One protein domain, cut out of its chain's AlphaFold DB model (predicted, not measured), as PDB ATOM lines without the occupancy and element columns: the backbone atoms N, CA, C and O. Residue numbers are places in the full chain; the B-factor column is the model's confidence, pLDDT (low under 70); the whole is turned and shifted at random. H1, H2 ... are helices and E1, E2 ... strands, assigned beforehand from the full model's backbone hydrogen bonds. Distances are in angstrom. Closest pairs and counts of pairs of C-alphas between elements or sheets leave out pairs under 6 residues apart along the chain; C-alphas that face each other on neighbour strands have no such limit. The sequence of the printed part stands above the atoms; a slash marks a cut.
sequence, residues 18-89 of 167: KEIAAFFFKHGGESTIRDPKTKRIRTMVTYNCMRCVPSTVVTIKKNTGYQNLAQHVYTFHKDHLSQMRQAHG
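This is residues 18 to 89 of the 167 residues of an uncharacterized protein of Aphanomyces euteiches (UniProt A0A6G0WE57). A long, strongly twisted hairpin of two strands, E1 and E2, reaches out from a small cluster of helices, and its turn, residues 35 to 40, sticks out at one end of the rod. The short strand E3 lines the half of E2 nearer the helices; H1 and H2 pack together at that end of the sheet, and H3 lies beyond them at the opposite end of the rod. The printed part has 72 residues, with three named helices and three named strands in the order H1 E1 E2 E3 H2 H3, and the sheet runs E1 E2 E3, antiparallel throughout. The class is mixed, helices and strands; the whole is loose, with a radius of gyration of the C-alphas of 14.3 A and spans of 49 by 23 by 19 A.

H1, residues 18 to 24, runs by a tight link into E1, residues 25 to 34, which bends by 52 degrees at residue 28. H1 only grazes the sheet, with its residues 21 to 24. E1 and E2, residues 41 to 49, form a hairpin, antiparallel at 159 degrees, with N 28 and O 46 2.8 A apart and N 33 and O 42 2.8 A apart, within hydrogen-bond range. E2 and E3, residues 57 to 61, form a second hairpin at 151 degrees, with N 47 and O 58 2.8 A apart. E1, E2 and E3 make a meander, each strand the antiparallel neighbour of the one before. H2, residues 67 to 76, is on the sheet at a height over the sheet of 10.0 A, and the two make two layers, a helix on one face of a sheet. The closest C-alphas of H2 and E3 are those of Leu 69 and Val 58, 7.1 A apart. H1 and H2 touch at a steep tilt of 42 degrees, the same way, with the C-alphas of Ala 21 and Leu 69 closest at 5.7 A. H3, residues 80 to 87, is close to H2 but not clearly touching, about perpendicular at 85 degrees, with the C-alphas of Val 73 and His 80 closest at 7.0 A. H3 is not on the sheet. In H1, H2 and H3 every O i to N i+4 pair is within hydrogen-bond range.

H1 begins at C-alpha 18, (34.999, -17.013, -21.862), and spans 10.1 A. E1 spans 26.1 A, E2 26.0 A and E3 13.5 A. E1 ends at C-alpha 34, (33.084, -12.848, -49.109). H2 spans 14.2 A, and H3 spans 10.5 A to C-alpha 87, (26.666, -12.588, -9.089).

The C-alphas farthest apart are those of Lys 37 and Gly 89, 51.2 A. The printed part has no cut, and no link is long. Mean pLDDT of the printed part is 86.8; residues 87 to 89 are under 70.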
ATOM      1  N   LYS A  18      36.272 -16.386 -21.498       87.56
ATOM      2  CA  LYS A  18      34.999 -17.013 -21.862       87.56
ATOM      3  C   LYS A  18      33.906 -16.717 -20.832       87.56
ATOM      4  O   LYS A  18      32.793 -16.392 -21.232       87.56
ATOM      5  N   GLU A  19      34.214 -16.809 -19.540       86.12
ATOM      6  CA  GLU A  19      33.272 -16.473 -18.460       86.12
ATOM      7  C   GLU A  19      32.919 -14.985 -18.476       86.12
ATOM      8  O   GLU A  19      31.748 -14.627 -18.386       86.12
ATOM      9  N   ILE A  20      33.916 -14.123 -18.694       88.88
ATOM     10  CA  ILE A  20      33.709 -12.681 -18.857       88.88
ATOM     11  C   ILE A  20      32.801 -12.403 -20.059       88.88
ATOM     12  O   ILE A  20      31.822 -11.665 -19.946       88.88
ATOM     13  N   ALA A  21      33.080 -13.017 -21.211       89.25
ATOM     14  CA  ALA A  21      32.251 -12.844 -22.397       89.25
ATOM     15  C   ALA A  21      30.801 -13.299 -22.166       89.25
ATOM     16  O   ALA A  21      29.877 -12.587 -22.550       89.25
ATOM     17  N   ALA A  22      30.598 -14.443 -21.506       86.62
ATOM     18  CA  ALA A  22      29.268 -14.959 -21.188       86.62
ATOM     19  C   ALA A  22      28.485 -14.048 -20.228       86.62
ATOM     20  O   ALA A  22      27.270 -13.928 -20.350       86.62
ATOM     21  N   PHE A  23      29.171 -13.388 -19.290       86.31
ATOM     22  CA  PHE A  23      28.530 -12.491 -18.331       86.31
ATOM     23  C   PHE A  23      28.136 -11.141 -18.947       86.31
ATOM     24  O   PHE A  23      27.050 -10.630 -18.674       86.31
ATOM     25  N   PHE A  24      29.018 -10.541 -19.753       88.81
ATOM     26  CA  PHE A  24      28.850  -9.160 -20.222       88.81
ATOM     27  C   PHE A  24      28.149  -9.032 -21.577       88.81
ATOM     28  O   PHE A  24      27.621  -7.959 -21.873       88.81
ATOM     29  N   PHE A  25      28.111 -10.087 -22.400       90.88
ATOM     30  CA  PHE A  25      27.644  -9.982 -23.783       90.88
ATOM     31  C   PHE A  25      26.457 -10.882 -24.117       90.88
ATOM     32  O   PHE A  25      26.390 -12.041 -23.716       90.88
ATOM     33  N   LYS A  26      25.573 -10.364 -24.973       90.06
ATOM     34  CA  LYS A  26      24.529 -11.127 -25.667       90.06
ATOM     35  C   LYS A  26      24.922 -11.350 -27.127       90.06
ATOM     36  O   LYS A  26      25.419 -10.433 -27.779       90.06
ATOM     37  N   HIS A  27      24.670 -12.544 -27.661       89.75
ATOM     38  CA  HIS A  27      24.894 -12.838 -29.078       89.75
ATOM     39  C   HIS A  27      23.950 -12.000 -29.961       89.75
ATOM     40  O   HIS A  27      22.733 -12.052 -29.794       89.75
ATOM     41  N   GLY A  28      24.519 -11.219 -30.879       84.94
ATOM     42  CA  GLY A  28      23.804 -10.297 -31.768       84.94
ATOM     43  C   GLY A  28      23.450 -10.885 -33.136       84.94
ATOM     44  O   GLY A  28      22.510 -10.416 -33.767       84.94
ATOM     45  N   GLY A  29      24.157 -11.932 -33.580       89.38
ATOM     46  CA  GLY A  29      23.926 -12.594 -34.870       89.38
ATOM     47  C   GLY A  29      25.216 -12.901 -35.631       89.38
ATOM     48  O   GLY A  29      26.297 -12.434 -35.260       89.38
ATOM     49  N   GLU A  30      25.095 -13.686 -36.704       92.19
ATOM     50  CA  GLU A  30      26.200 -14.032 -37.603       92.19
ATOM     51  C   GLU A  30      25.999 -13.400 -38.988       92.19
ATOM     52  O   GLU A  30      24.885 -13.343 -39.503       92.19
ATOM     53  N   SER A  31      27.086 -12.954 -39.615       88.00
ATOM     54  CA  SER A  31      27.102 -12.476 -41.002       88.00
ATOM     55  C   SER A  31      28.258 -13.104 -41.768       88.00
ATOM     56  O   SER A  31      29.319 -13.377 -41.203       88.00
ATOM     57  N   THR A  32      28.076 -13.358 -43.061       89.69
ATOM     58  CA  THR A  32      29.122 -13.905 -43.927       89.69
ATOM     59  C   THR A  32      29.622 -12.831 -44.881       89.69
ATOM     60  O   THR A  32      28.856 -12.179 -45.583       89.69
ATOM     61  N   ILE A  33      30.938 -12.642 -44.907       82.94
ATOM     62  CA  ILE A  33      31.600 -11.686 -45.790       82.94
ATOM     63  C   ILE A  33      32.470 -12.480 -46.754       82.94
ATOM     64  O   ILE A  33      33.339 -13.255 -46.336       82.94
ATOM     65  N   ARG A  34      32.239 -12.288 -48.054       85.06
ATOM     66  CA  ARG A  34      33.084 -12.848 -49.109       85.06
ATOM     67  C   ARG A  34      34.152 -11.832 -49.477       85.06
ATOM     68  O   ARG A  34      33.842 -10.735 -49.926       85.06
ATOM     69  N   ASP A  35      35.408 -12.211 -49.298       79.69
ATOM     70  CA  ASP A  35      36.531 -11.377 -49.703       79.69
ATOM     71  C   ASP A  35      36.613 -11.340 -51.245       79.69
ATOM     72  O   ASP A  35      36.749 -12.398 -51.872       79.69
ATOM     73  N   PRO A  36      36.520 -10.157 -51.878       77.44
ATOM     74  CA  PRO A  36      36.452 -10.045 -53.334       77.44
ATOM     75  C   PRO A  36      37.758 -10.448 -54.033       77.44
ATOM     76  O   PRO A  36      37.724 -10.835 -55.198       77.44
ATOM     77  N   LYS A  37      38.902 -10.407 -53.335       82.12
ATOM     78  CA  LYS A  37      40.218 -10.739 -53.904       82.12
ATOM     79  C   LYS A  37      40.558 -12.213 -53.722       82.12
ATOM     80  O   LYS A  37      41.013 -12.873 -54.648       82.12
ATOM     81  N   THR A  38      40.329 -12.743 -52.525       80.44
ATOM     82  CA  THR A  38      40.734 -14.110 -52.160       80.44
ATOM     83  C   THR A  38      39.620 -15.138 -52.332       80.44
ATOM     84  O   THR A  38      39.855 -16.328 -52.131       80.44
ATOM     85  N   LYS A  39      38.394 -14.693 -52.651       80.00
ATOM     86  CA  LYS A  39      37.160 -15.499 -52.694       80.00
ATOM     87  C   LYS A  39      36.857 -16.256 -51.390       80.00
ATOM     88  O   LYS A  39      35.913 -17.045 -51.369       80.00
ATOM     89  N   ARG A  40      37.606 -16.016 -50.303       82.31
ATOM     90  CA  ARG A  40      37.402 -16.663 -49.001       82.31
ATOM     91  C   ARG A  40      36.141 -16.127 -48.338       82.31
ATOM     92  O   ARG A  40      35.888 -14.923 -48.343       82.31
ATOM     93  N   ILE A  41      35.391 -17.030 -47.721       83.88
ATOM     94  CA  ILE A  41      34.223 -16.701 -46.909       83.88
ATOM     95  C   ILE A  41      34.683 -16.589 -45.458       83.88
ATOM     96  O   ILE A  41      35.361 -17.480 -44.944       83.88
ATOM     97  N   ARG A  42      34.344 -15.480 -44.803       85.06
ATOM     98  CA  ARG A  42      34.572 -15.271 -43.372       85.06
ATOM     99  C   ARG A  42      33.234 -15.054 -42.692       85.06
ATOM    100  O   ARG A  42      32.491 -14.159 -43.085       85.06
ATOM    101  N   THR A  43      32.951 -15.844 -41.666       90.50
ATOM    102  CA  THR A  43      31.801 -15.605 -40.795       90.50
ATOM    103  C   THR A  43      32.223 -14.674 -39.669       90.50
ATOM    104  O   THR A  43      33.194 -14.952 -38.959       90.50
ATOM    105  N   MET A  44      31.513 -13.566 -39.520       90.81
ATOM    106  CA  MET A  44      31.646 -12.630 -38.415       90.81
ATOM    107  C   MET A  44      30.485 -12.847 -37.452       90.81
ATOM    108  O   MET A  44      29.347 -13.032 -37.877       90.81
ATOM    109  N   VAL A  45      30.778 -12.810 -36.160       92.00
ATOM    110  CA  VAL A  45      29.807 -12.927 -35.076       92.00
ATOM    111  C   VAL A  45      29.767 -11.597 -34.342       92.00
ATOM    112  O   VAL A  45      30.814 -11.035 -34.012       92.00
ATOM    113  N   THR A  46      28.563 -11.092 -34.109       91.94
ATOM    114  CA  THR A  46      28.334  -9.852 -33.363       91.94
ATOM    115  C   THR A  46      27.928 -10.160 -31.927       91.94
ATOM    116  O   THR A  46      27.175 -11.099 -31.667       91.94
ATOM    117  N   TYR A  47      28.437  -9.365 -30.992       93.19
ATOM    118  CA  TYR A  47      28.149  -9.450 -29.566       93.19
ATOM    119  C   TYR A  47      27.795  -8.066 -29.035       93.19
ATOM    120  O   TYR A  47      28.512  -7.103 -29.289       93.19
ATOM    121  N   ASN A  48      26.718  -7.974 -28.263       92.06
ATOM    122  CA  ASN A  48      26.225  -6.727 -27.690       92.06
ATOM    123  C   ASN A  48      26.580  -6.676 -26.206       92.06
ATOM    124  O   ASN A  48      26.146  -7.550 -25.451       92.06
ATOM    125  N   CYS A  49      27.356  -5.677 -25.782       92.75
ATOM    126  CA  CYS A  49      27.672  -5.481 -24.373       92.75
ATOM    127  C   CYS A  49      26.438  -4.970 -23.621       92.75
ATOM    128  O   CYS A  49      25.932  -3.882 -23.892       92.75
ATOM    129  N   MET A  50      25.975  -5.743 -22.641       90.12
ATOM    130  CA  MET A  50      24.755  -5.462 -21.875       90.12
ATOM    131  C   MET A  50      24.940  -4.384 -20.799       90.12
ATOM    132  O   MET A  50      23.968  -3.972 -20.173       90.12
ATOM    133  N   ARG A  51      26.181  -3.952 -20.543       87.81
ATOM    134  CA  ARG A  51      26.520  -2.967 -19.501       87.81
ATOM    135  C   ARG A  51      26.875  -1.588 -20.055       87.81
ATOM    136  O   ARG A  51      26.964  -0.639 -19.284       87.81
ATOM    137  N   CYS A  52      27.072  -1.461 -21.365       89.50
ATOM    138  CA  CYS A  52      27.313  -0.172 -22.006       89.50
ATOM    139  C   CYS A  52      25.998   0.561 -22.291       89.50
ATOM    140  O   CYS A  52      25.014  -0.053 -22.705       89.50
ATOM    141  N   VAL A  53      26.016   1.887 -22.139       84.56
ATOM    142  CA  VAL A  53      24.927   2.778 -22.560       84.56
ATOM    143  C   VAL A  53      25.518   3.894 -23.436       84.56
ATOM    144  O   VAL A  53      26.290   4.702 -22.921       84.56
ATOM    145  N   PRO A  54      25.187   3.952 -24.741       85.69
ATOM    146  CA  PRO A  54      24.435   2.942 -25.495       85.69
ATOM    147  C   PRO A  54      25.199   1.609 -25.609       85.69
ATOM    148  O   PRO A  54      26.419   1.551 -25.435       85.69
ATOM    149  N   SER A  55      24.470   0.524 -25.894       86.81
ATOM    150  CA  SER A  55      25.042  -0.824 -26.028       86.81
ATOM    151  C   SER A  55      26.156  -0.844 -27.075       86.81
ATOM    152  O   SER A  55      25.955  -0.450 -28.225       86.81
ATOM    153  N   THR A  56      27.345  -1.290 -26.672       92.06
ATOM    154  CA  THR A  56      28.497  -1.401 -27.571       92.06
ATOM    155  C   THR A  56      28.452  -2.738 -28.300       92.06
ATOM    156  O   THR A  56      28.390  -3.791 -27.662       92.06
ATOM    157  N   VAL A  57      28.521  -2.699 -29.631       92.88
ATOM    158  CA  VAL A  57      28.544  -3.894 -30.485       92.88
ATOM    159  C   VAL A  57      29.985  -4.240 -30.845       92.88
ATOM    160  O   VAL A  57      30.698  -3.436 -31.443       92.88
ATOM    161  N   VAL A  58      30.414  -5.451 -30.500       91.19
ATOM    162  CA  VAL A  58      31.737  -5.985 -30.834       91.19
ATOM    163  C   VAL A  58      31.585  -7.097 -31.864       91.19
ATOM    164  O   VAL A  58      30.895  -8.088 -31.635       91.19
ATOM    165  N   THR A  59      32.267  -6.947 -32.998       92.12
ATOM    166  CA  THR A  59      32.216  -7.902 -34.109       92.12
ATOM    167  C   THR A  59      33.542  -8.639 -34.226       92.12
ATOM    168  O   THR A  59      34.586  -8.028 -34.453       92.12
ATOM    169  N   ILE A  60      33.513  -9.965 -34.096       90.31
ATOM    170  CA  ILE A  60      34.705 -10.818 -34.170       90.31
ATOM    171  C   ILE A  60      34.557 -11.869 -35.265       90.31
ATOM    172  O   ILE A  60      33.455 -12.272 -35.621       90.31
ATOM    173  N   LYS A  61      35.676 -12.352 -35.805       89.38
ATOM    174  CA  LYS A  61      35.659 -13.522 -36.689       89.38
ATOM    175  C   LYS A  61      35.242 -14.752 -35.879       89.38
ATOM    176  O   LYS A  61      35.734 -14.966 -34.765       89.38
ATOM    177  N   LYS A  62      34.386 -15.593 -36.455       86.31
ATOM    178  CA  LYS A  62      33.999 -16.878 -35.865       86.31
ATOM    179  C   LYS A  62      35.252 -17.693 -35.526       86.31
ATOM    180  O   LYS A  62      36.227 -17.672 -36.275       86.31
ATOM    181  N   ASN A  63      35.238 -18.368 -34.378       83.94
ATOM    182  CA  ASN A  63      36.343 -19.186 -33.854       83.94
ATOM    183  C   ASN A  63      37.646 -18.433 -33.505       83.94
ATOM    184  O   ASN A  63      38.683 -19.064 -33.346       83.94
ATOM    185  N   THR A  64      37.620 -17.104 -33.345       84.69
ATOM    186  CA  THR A  64      38.813 -16.323 -32.925       84.69
ATOM    187  C   THR A  64      39.034 -16.317 -31.404       84.69
ATOM    188  O   THR A  64      40.074 -15.876 -30.924       84.69
ATOM    189  N   GLY A  65      38.081 -16.844 -30.630       87.06
ATOM    190  CA  GLY A  65      38.122 -16.853 -29.165       87.06
ATOM    191  C   GLY A  65      37.546 -15.579 -28.533       87.06
ATOM    192  O   GLY A  65      37.028 -14.702 -29.220       87.06
ATOM    193  N   TYR A  66      37.618 -15.499 -27.202       90.19
ATOM    194  CA  TYR A  66      36.899 -14.498 -26.397       90.19
ATOM    195  C   TYR A  66      37.756 -13.309 -25.941       90.19
ATOM    196  O   TYR A  66      37.246 -12.414 -25.272       90.19
ATOM    197  N   GLN A  67      39.045 -13.264 -26.298       91.69
ATOM    198  CA  GLN A  67      39.942 -12.219 -25.789       91.69
ATOM    199  C   GLN A  67      39.530 -10.806 -26.205       91.69
ATOM    200  O   GLN A  67      39.580  -9.891 -25.396       91.69
ATOM    201  N   ASN A  68      39.028 -10.628 -27.428       91.12
ATOM    202  CA  ASN A  68      38.552  -9.320 -27.885       91.12
ATOM    203  C   ASN A  68      37.375  -8.798 -27.039       91.12
ATOM    204  O   ASN A  68      37.270  -7.599 -26.794       91.12
ATOM    205  N   LEU A  69      36.503  -9.701 -26.580       92.69
ATOM    206  CA  LEU A  69      35.357  -9.366 -25.732       92.69
ATOM    207  C   LEU A  69      35.814  -9.057 -24.303       92.69
ATOM    208  O   LEU A  69      35.397  -8.057 -23.724       92.69
ATOM    209  N   ALA A  70      36.721  -9.868 -23.756       92.19
ATOM    210  CA  ALA A  70      37.302  -9.623 -22.439       92.19
ATOM    211  C   ALA A  70      38.087  -8.304 -22.397       92.19
ATOM    212  O   ALA A  70      37.934  -7.535 -21.455       92.19
ATOM    213  N   GLN A  71      38.840  -7.981 -23.453       92.75
ATOM    214  CA  GLN A  71      39.581  -6.726 -23.549       92.75
ATOM    215  C   GLN A  71      38.660  -5.501 -23.505       92.75
ATOM    216  O   GLN A  71      38.991  -4.507 -22.854       92.75
ATOM    217  N   HIS A  72      37.488  -5.570 -24.146       93.81
ATOM    218  CA  HIS A  72      36.466  -4.530 -24.009       93.81
ATOM    219  C   HIS A  72      36.058  -4.359 -22.537       93.81
ATOM    220  O   HIS A  72      36.088  -3.245 -22.020       93.81
ATOM    221  N   VAL A  73      35.767  -5.455 -21.832       93.75
ATOM    222  CA  VAL A  73      35.378  -5.414 -20.413       93.75
ATOM    223  C   VAL A  73      36.496  -4.846 -19.540       93.75
ATOM    224  O   VAL A  73      36.236  -3.959 -18.736       93.75
ATOM    225  N   TYR A  74      37.748  -5.262 -19.736       92.38
ATOM    226  CA  TYR A  74      38.881  -4.718 -18.978       92.38
ATOM    227  C   TYR A  74      39.049  -3.207 -19.165       92.38
ATOM    228  O   TYR A  74      39.461  -2.508 -18.240       92.38
ATOM    229  N   THR A  75      38.712  -2.700 -20.350       92.12
ATOM    230  CA  THR A  75      38.879  -1.285 -20.697       92.12
ATOM    231  C   THR A  75      37.727  -0.430 -20.163       92.12
ATOM    232  O   THR A  75      37.965   0.638 -19.599       92.12
ATOM    233  N   PHE A  76      36.484  -0.900 -20.311       91.12
ATOM    234  CA  PHE A  76      35.278  -0.098 -20.065       91.12
ATOM    235  C   PHE A  76      34.514  -0.473 -18.784       91.12
ATOM    236  O   PHE A  76      33.699   0.316 -18.310       91.12
ATOM    237  N   HIS A  77      34.796  -1.630 -18.181       90.88
ATOM    238  CA  HIS A  77      34.137  -2.146 -16.974       90.88
ATOM    239  C   HIS A  77      35.181  -2.549 -15.925       90.88
ATOM    240  O   HIS A  77      35.418  -3.726 -15.635       90.88
ATOM    241  N   LYS A  78      35.846  -1.547 -15.340       89.75
ATOM    242  CA  LYS A  78      36.932  -1.758 -14.363       89.75
ATOM    243  C   LYS A  78      36.480  -2.538 -13.125       89.75
ATOM    244  O   LYS A  78      37.270  -3.263 -12.533       89.75
ATOM    245  N   ASP A  79      35.204  -2.446 -12.775       88.12
ATOM    246  CA  ASP A  79      34.564  -3.130 -11.654       88.12
ATOM    247  C   ASP A  79      34.026  -4.537 -12.000       88.12
ATOM    248  O   ASP A  79      33.323  -5.147 -11.191       88.12
ATOM    249  N   HIS A  80      34.380  -5.099 -13.165       86.94
ATOM    250  CA  HIS A  80      33.871  -6.397 -13.626       86.94
ATOM    251  C   HIS A  80      34.063  -7.546 -12.628       86.94
ATOM    252  O   HIS A  80      33.152  -8.351 -12.453       86.94
ATOM    253  N   LEU A  81      35.209  -7.612 -11.937       86.50
ATOM    254  CA  LEU A  81      35.466  -8.651 -10.935       86.50
ATOM    255  C   LEU A  81      34.455  -8.582  -9.790       86.50
ATOM    256  O   LEU A  81      33.960  -9.612  -9.343       86.50
ATOM    257  N   SER A  82      34.133  -7.374  -9.331       84.06
ATOM    258  CA  SER A  82      33.157  -7.149  -8.267       84.06
ATOM    259  C   SER A  82      31.751  -7.524  -8.729       84.06
ATOM    260  O   SER A  82      31.058  -8.245  -8.014       84.06
ATOM    261  N   GLN A  83      31.355  -7.111  -9.939       84.06
ATOM    262  CA  GLN A  83      30.054  -7.464 -10.521       84.06
ATOM    263  C   GLN A  83      29.885  -8.982 -10.667       84.06
ATOM    264  O   GLN A  83      28.854  -9.530 -10.282       84.06
ATOM    265  N   MET A  84      30.910  -9.671 -11.175       84.00
ATOM    266  CA  MET A  84      30.886 -11.123 -11.343       84.00
ATOM    267  C   MET A  84      30.925 -11.843  -9.988       84.00
ATOM    268  O   MET A  84      30.131 -12.740  -9.744       84.00
ATOM    269  N   ARG A  85      31.753 -11.430  -9.024       81.06
ATOM    270  CA  ARG A  85      31.767 -12.068  -7.690       81.06
ATOM    271  C   ARG A  85      30.436 -11.928  -6.954       81.06
ATOM    272  O   ARG A  85      29.959 -12.901  -6.382       81.06
ATOM    273  N   GLN A  86      29.810 -10.751  -7.007       73.94
ATOM    274  CA  GLN A  86      28.482 -10.539  -6.416       73.94
ATOM    275  C   GLN A  86      27.412 -11.429  -7.054       73.94
ATOM    276  O   GLN A  86      26.472 -11.843  -6.381       73.94
ATOM    277  N   ALA A  87      27.560 -11.723  -8.340       66.81
ATOM    278  CA  ALA A  87      26.666 -12.588  -9.089       66.81
ATOM    279  C   ALA A  87      26.901 -14.094  -8.876       66.81
ATOM    280  O   ALA A  87      25.997 -14.885  -9.137       66.81
ATOM    281  N   HIS A  88      28.097 -14.482  -8.428       60.03
ATOM    282  CA  HIS A  88      28.525 -15.869  -8.223       60.03
ATOM    283  C   HIS A  88      28.558 -16.294  -6.732       60.03
ATOM    284  O   HIS A  88      29.025 -17.390  -6.422       60.03
ATOM    285  N   GLY A  89      28.104 -15.450  -5.796       51.03
ATOM    286  CA  GLY A  89      28.130 -15.737  -4.355       51.03
ATOM    287  C   GLY A  89      27.121 -16.814  -3.900       51.03
ATOM    288  O   GLY A  89      26.067 -16.965  -4.522       51.03
TER     289      GLY A  89